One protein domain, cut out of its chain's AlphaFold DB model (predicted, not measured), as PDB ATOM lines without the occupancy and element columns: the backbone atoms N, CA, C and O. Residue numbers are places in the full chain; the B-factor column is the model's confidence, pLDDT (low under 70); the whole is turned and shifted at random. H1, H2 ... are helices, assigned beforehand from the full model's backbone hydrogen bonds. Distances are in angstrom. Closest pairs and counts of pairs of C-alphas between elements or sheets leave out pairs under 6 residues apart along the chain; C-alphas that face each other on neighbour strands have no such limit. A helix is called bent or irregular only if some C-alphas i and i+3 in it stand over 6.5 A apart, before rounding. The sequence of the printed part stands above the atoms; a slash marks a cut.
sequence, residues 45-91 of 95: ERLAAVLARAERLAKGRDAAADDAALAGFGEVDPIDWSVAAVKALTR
ATOM      1  N   GLU A  45      65.696   5.269  44.886       94.25
ATOM      2  CA  GLU A  45      65.116   3.933  44.736       94.25
ATOM      3  C   GLU A  45      63.764   3.863  45.436       94.25
ATOM      4  O   GLU A  45      62.767   3.400  44.870       94.25
ATOM      5  N   ARG A  46      63.698   4.408  46.655       88.75
ATOM      6  CA  ARG A  46      62.438   4.507  47.391       88.75
ATOM      7  C   ARG A  46      61.422   5.369  46.646       88.75
ATOM      8  O   ARG A  46      60.248   5.004  46.594       88.75
ATOM      9  N   LEU A  47      61.847   6.492  46.063       91.88
ATOM     10  CA  LEU A  47      60.972   7.344  45.259       91.88
ATOM     11  C   LEU A  47      60.455   6.599  44.029       91.88
ATOM     12  O   LEU A  47      59.249   6.590  43.793       91.88
ATOM     13  N   ALA A  48      61.337   5.926  43.289       95.75
ATOM     14  CA  ALA A  48      60.959   5.136  42.122       95.75
ATOM     15  C   ALA A  48      59.935   4.048  42.483       95.75
ATOM     16  O   ALA A  48      58.933   3.882  41.787       95.75
ATOM     17  N   ALA A  49      60.119   3.360  43.614       96.06
ATOM     18  CA  ALA A  49      59.171   2.358  44.095       96.06
ATOM     19  C   ALA A  49      57.789   2.957  44.425       96.06
ATOM     20  O   ALA A  49      56.756   2.358  44.100       96.06
ATOM     21  N   VAL A  50      57.755   4.142  45.047       95.62
ATOM     22  CA  VAL A  50      56.509   4.872  45.335       95.62
ATOM     23  C   VAL A  50      55.811   5.295  44.042       95.62
ATOM     24  O   VAL A  50      54.609   5.068  43.912       95.62
ATOM     25  N   LEU A  51      56.549   5.843  43.075       96.31
ATOM     26  CA  LEU A  51      56.002   6.264  41.782       96.31
ATOM     27  C   LEU A  51      55.447   5.074  40.993       96.31
ATOM     28  O   LEU A  51      54.295   5.108  40.571       96.31
ATOM     29  N   ALA A  52      56.189   3.968  40.908       96.94
ATOM     30  CA  ALA A  52      55.718   2.752  40.250       96.94
ATOM     31  C   ALA A  52      54.444   2.193  40.909       96.94
ATOM     32  O   ALA A  52      53.563   1.650  40.238       96.94
ATOM     33  N   ARG A  53      54.319   2.309  42.238       95.81
ATOM     34  CA  ARG A  53      53.084   1.946  42.946       95.81
ATOM     35  C   ARG A  53      51.934   2.885  42.583       95.81
ATOM     36  O   ARG A  53      50.834   2.389  42.344       95.81
ATOM     37  N   ALA A  54      52.174   4.193  42.542       93.94
ATOM     38  CA  ALA A  54      51.168   5.180  42.164       93.94
ATOM     39  C   ALA A  54      50.668   4.957  40.727       93.94
ATOM     40  O   ALA A  54      49.463   4.933  40.503       93.94
ATOM     41  N   GLU A  55      51.566   4.679  39.782       96.12
ATOM     42  CA  GLU A  55      51.208   4.349  38.398       96.12
ATOM     43  C   GLU A  55      50.349   3.085  38.303       96.12
ATOM     44  O   GLU A  55      49.363   3.055  37.569       96.12
ATOM     45  N   ARG A  56      50.679   2.031  39.063       94.94
ATOM     46  CA  ARG A  56      49.849   0.816  39.103       94.94
ATOM     47  C   ARG A  56      48.447   1.092  39.639       94.94
ATOM     48  O   ARG A  56      47.492   0.556  39.088       94.94
ATOM     49  N   LEU A  57      48.324   1.913  40.683       90.38
ATOM     50  CA  LEU A  57      47.021   2.329  41.212       90.38
ATOM     51  C   LEU A  57      46.248   3.157  40.181       90.38
ATOM     52  O   LEU A  57      45.061   2.923  39.977       90.38
ATOM     53  N   ALA A  58      46.929   4.065  39.480       90.19
ATOM     54  CA  ALA A  58      46.325   4.907  38.456       90.19
ATOM     55  C   ALA A  58      45.759   4.098  37.275       90.19
ATOM     56  O   ALA A  58      44.725   4.467  36.733       90.19
ATOM     57  N   LYS A  59      46.377   2.968  36.904       92.19
ATOM     58  CA  LYS A  59      45.867   2.093  35.828       92.19
ATOM     59  C   LYS A  59      44.495   1.482  36.125       92.19
ATOM     60  O   LYS A  59      43.776   1.157  35.189       92.19
ATOM     61  N   GLY A  60      44.152   1.295  37.399       88.50
ATOM     62  CA  GLY A  60      42.849   0.778  37.830       88.50
ATOM     63  C   GLY A  60      41.860   1.871  38.237       88.50
ATOM     64  O   GLY A  60      40.834   1.557  38.832       88.50
ATOM     65  N   ARG A  61      42.194   3.143  37.994       87.88
ATOM     66  CA  ARG A  61      41.403   4.288  38.435       87.88
ATOM     67  C   ARG A  61      40.198   4.488  37.518       87.88
ATOM     68  O   ARG A  61      40.361   4.641  36.310       87.88
ATOM     69  N   ASP A  62      39.010   4.528  38.109       92.06
ATOM     70  CA  ASP A  62      37.768   4.880  37.426       92.06
ATOM     71  C   ASP A  62      37.461   6.360  37.681       92.06
ATOM     72  O   ASP A  62      37.037   6.747  38.771       92.06
ATOM     73  N   ALA A  63      37.706   7.194  36.670       87.38
ATOM     74  CA  ALA A  63      37.487   8.632  36.769       87.38
ATOM     75  C   ALA A  63      36.014   8.988  37.033       87.38
ATOM     76  O   ALA A  63      35.745   9.927  37.773       87.38
ATOM     77  N   ALA A  64      35.062   8.220  36.495       89.94
ATOM     78  CA  ALA A  64      33.642   8.493  36.700       89.94
ATOM     79  C   ALA A  64      33.210   8.170  38.137       89.94
ATOM     80  O   ALA A  64      32.410   8.898  38.726       89.94
ATOM     81  N   ALA A  65      33.759   7.100  38.720       90.12
ATOM     82  CA  ALA A  65      33.537   6.774  40.126       90.12
ATOM     83  C   ALA A  65      34.145   7.834  41.059       90.12
ATOM     84  O   ALA A  65      33.513   8.221  42.044       90.12
ATOM     85  N   ASP A  66      35.336   8.339  40.730       87.12
ATOM     86  CA  ASP A  66      35.972   9.429  41.470       87.12
ATOM     87  C   ASP A  66      35.154  10.725  41.390       87.12
ATOM     88  O   ASP A  66      34.900  11.346  42.421       87.12
ATOM     89  N   ASP A  67      34.688  11.107  40.200       87.25
ATOM     90  CA  ASP A  67      33.850  12.294  40.005       87.25
ATOM     91  C   ASP A  67      32.522  12.168  40.765       87.25
ATOM     92  O   ASP A  67      32.080  13.114  41.421       87.25
ATOM     93  N   ALA A  68      31.903  10.983  40.756       89.12
ATOM     94  CA  ALA A  68      30.695  10.712  41.533       89.12
ATOM     95  C   ALA A  68      30.941  10.814  43.049       89.12
ATOM     96  O   ALA A  68      30.092  11.328  43.781       89.12
ATOM     97  N   ALA A  69      32.103  10.361  43.531       86.19
ATOM     98  CA  ALA A  69      32.492  10.507  44.930       86.19
ATOM     99  C   ALA A  69      32.745  11.980  45.300       86.19
ATOM    100  O   ALA A  69      32.299  12.438  46.357       86.19
ATOM    101  N   LEU A  70      33.404  12.739  44.419       84.00
ATOM    102  CA  LEU A  70      33.681  14.163  44.609       84.00
ATOM    103  C   LEU A  70      32.415  15.023  44.534       84.00
ATOM    104  O   LEU A  70      32.306  15.991  45.280       84.00
ATOM    105  N   ALA A  71      31.406  14.638  43.746       84.94
ATOM    106  CA  ALA A  71      30.114  15.330  43.703       84.94
ATOM    107  C   ALA A  71      29.425  15.405  45.083       84.94
ATOM    108  O   ALA A  71      28.637  16.316  45.346       84.94
ATOM    109  N   GLY A  72      29.754  14.487  46.000       81.94
ATOM    110  CA  GLY A  72      29.295  14.520  47.389       81.94
ATOM    111  C   GLY A  72      29.761  15.747  48.184       81.94
ATOM    112  O   GLY A  72      29.091  16.120  49.150       81.94
ATOM    113  N   PHE A  73      30.856  16.395  47.769       80.69
ATOM    114  CA  PHE A  73      31.384  17.619  48.383       80.69
ATOM    115  C   PHE A  73      30.566  18.866  48.001       80.69
ATOM    116  O   PHE A  73      30.631  19.880  48.698       80.69
ATOM    117  N   GLY A  74      29.737  18.790  46.953       85.00
ATOM    118  CA  GLY A  74      28.931  19.915  46.482       85.00
ATOM    119  C   GLY A  74      29.805  21.094  46.053       85.00
ATOM    120  O   GLY A  74      30.693  20.938  45.224       85.00
ATOM    121  N   GLU A  75      29.554  22.272  46.624       84.75
ATOM    122  CA  GLU A  75      30.324  23.497  46.351       84.75
ATOM    123  C   GLU A  75      31.612  23.613  47.188       84.75
ATOM    124  O   GLU A  75      32.348  24.589  47.053       84.75
ATOM    125  N   VAL A  76      31.884  22.659  48.088       86.50
ATOM    126  CA  VAL A  76      33.089  22.693  48.928       86.50
ATOM    127  C   VAL A  76      34.290  22.230  48.113       86.50
ATOM    128  O   VAL A  76      34.349  21.075  47.696       86.50
ATOM    129  N   ASP A  77      35.272  23.115  47.946       82.94
ATOM    130  CA  ASP A  77      36.563  22.756  47.368       82.94
ATOM    131  C   ASP A  77      37.296  21.761  48.300       82.94
ATOM    132  O   ASP A  77      37.592  22.105  49.449       82.94
ATOM    133  N   PRO A  78      37.606  20.531  47.846       75.88
ATOM    134  CA  PRO A  78      38.279  19.521  48.661       75.88
ATOM    135  C   PRO A  78      39.717  19.890  49.059       75.88
ATOM    136  O   PRO A  78      40.285  19.219  49.925       75.88
ATOM    137  N   ILE A  79      40.317  20.924  48.455       84.62
ATOM    138  CA  ILE A  79      41.629  21.445  48.864       84.62
ATOM    139  C   ILE A  79      41.544  22.733  49.697       84.62
ATOM    140  O   ILE A  79      42.586  23.217  50.146       84.62
ATOM    141  N   ASP A  80      40.345  23.263  49.970       86.88
ATOM    142  CA  ASP A  80      40.166  24.352  50.932       86.88
ATOM    143  C   ASP A  80      40.119  23.805  52.368       86.88
ATOM    144  O   ASP A  80      39.134  23.227  52.832       86.88
ATOM    145  N   TRP A  81      41.205  24.031  53.108       84.69
ATOM    146  CA  TRP A  81      41.335  23.645  54.516       84.69
ATOM    147  C   TRP A  81      40.870  24.738  55.490       84.69
ATOM    148  O   TRP A  81      41.154  24.667  56.690       84.69
ATOM    149  N   SER A  82      40.164  25.768  55.010       90.19
ATOM    150  CA  SER A  82      39.594  26.801  55.866       90.19
ATOM    151  C   SER A  82      38.609  26.210  56.880       90.19
ATOM    152  O   SER A  82      37.883  25.244  56.631       90.19
ATOM    153  N   VAL A  83      38.524  26.834  58.060       87.75
ATOM    154  CA  VAL A  83      37.563  26.424  59.102       87.75
ATOM    155  C   VAL A  83      36.121  26.466  58.573       87.75
ATOM    156  O   VAL A  83      35.281  25.680  59.012       87.75
ATOM    157  N   ALA A  84      35.823  27.375  57.640       88.19
ATOM    158  CA  ALA A  84      34.515  27.487  57.006       88.19
ATOM    159  C   ALA A  84      34.208  26.278  56.105       88.19
ATOM    160  O   ALA A  84      33.141  25.679  56.268       88.19
ATOM    161  N   ALA A  85      35.148  25.876  55.241       85.56
ATOM    162  CA  ALA A  85      35.021  24.701  54.380       85.56
ATOM    163  C   ALA A  85      34.889  23.402  55.187       85.56
ATOM    164  O   ALA A  85      33.955  22.628  54.971       85.56
ATOM    165  N   VAL A  86      35.712  23.213  56.228       85.44
ATOM    166  CA  VAL A  86      35.612  22.040  57.120       85.44
ATOM    167  C   VAL A  86      34.248  21.980  57.822       85.44
ATOM    168  O   VAL A  86      33.635  20.914  57.920       85.44
ATOM    169  N   LYS A  87      33.716  23.120  58.283       87.25
ATOM    170  CA  LYS A  87      32.372  23.196  58.887       87.25
ATOM    171  C   LYS A  87      31.245  22.976  57.879       87.25
ATOM    172  O   LYS A  87      30.151  22.573  58.276       87.25
ATOM    173  N   ALA A  88      31.451  23.312  56.609       85.44
ATOM    174  CA  ALA A  88      30.489  23.040  55.550       85.44
ATOM    175  C   ALA A  88      30.452  21.538  55.229       85.44
ATOM    176  O   ALA A  88      29.370  20.961  55.196       85.44
ATOM    177  N   LEU A  89      31.620  20.895  55.133       82.81
ATOM    178  CA  LEU A  89      31.759  19.469  54.821       82.81
ATOM    179  C   LEU A  89      31.264  18.539  55.943       82.81
ATOM    180  O   LEU A  89      30.685  17.491  55.684       82.81
ATOM    181  N   THR A  90      31.480  18.915  57.207       84.31
ATOM    182  CA  THR A  90      31.152  18.071  58.377       84.31
ATOM    183  C   THR A  90      29.757  18.314  58.960       84.31
ATOM    184  O   THR A  90      29.342  17.621  59.894       84.31
ATOM    185  N   ARG A  91      28.994  19.277  58.423       81.44
ATOM    186  CA  ARG A  91      27.590  19.468  58.808       81.44
ATOM    187  C   ARG A  91      26.793  18.237  58.363       81.44
ATOM    188  O   ARG A  91      26.646  17.995  57.172       81.44
TER     189      ARG A  91
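AT A GLANCE: This is residues 45 to 91 of the 95 residues of an uncharacterized protein of Bradyrhizobium genosp. SA-3 (UniProt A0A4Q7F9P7). The domain is an open, flat chain of three helices with no packed core: H1 makes a long free arm, a tight turn leads into H2, and the short H3 comes back close to the last residue of H2 after a loop of residues 74 to 82. H1 and H3 lie at opposite ends of the longest axis, and no helix touches another. The printed part has 47 residues with three named helices, in the order H1, H2, H3 along the chain, and no named strand; the class is all helix. The whole is extended, with a radius of gyration of the C-alphas of 15.3 A, and the C-alphas span 41 by 24 by 12 A.

HOW THE PARTS SIT: H1, residues 45 to 59, opens the printed part and stands free. A tight link of 3 residues joins it to H2, residues 63 to 73, yet H1 and H2 are apart. The stretch that stands free is residues 45 to 69, of which 45 to 59 belong to H1 and 63 to 69 belong to H2. A short link of 9 residues follows H2 and leads to H3, residues 83 to 89. H2 and H3 are close but not clearly touching: their closest C-alphas, those of Phe 73 and Leu 89, are 6.7 A apart. Their lines stand at a steep tilt of 64 degrees, and they run opposite ways. Their centres are 18.8 A apart. H1 and H3 are apart. In H1 and H3 every O i to N i+4 pair is within hydrogen-bond range; in H2 it is 5 of 7.

IN THESE COORDINATES: H1 runs from Glu 45, whose C-alpha is at (65.116, 3.933, 44.736), to Lys 59, and measures 21.3 A from first to last C-alpha. It is the longest helix, with 15 residues. H2 runs from Ala 63, whose C-alpha is at (37.487, 8.632, 36.769), to Phe 73, 15.9 A from first to last C-alpha. H3 runs from Val 83 to Leu 89, whose C-alpha is at (31.759, 19.469, 54.821), and measures 10.0 A from first to last C-alpha. No helix is bent or irregular.

THE WHOLE: The two C-alphas farthest apart in the domain are those of Glu 45 and Arg 91, the first and last printed residues, at 43.0 A. The printed part has no cut, and neither link is long. The mean pLDDT of the printed part is 88.4, and no printed residue is under 70; the mean is 94 in H1 and 86 in both H2 and H3.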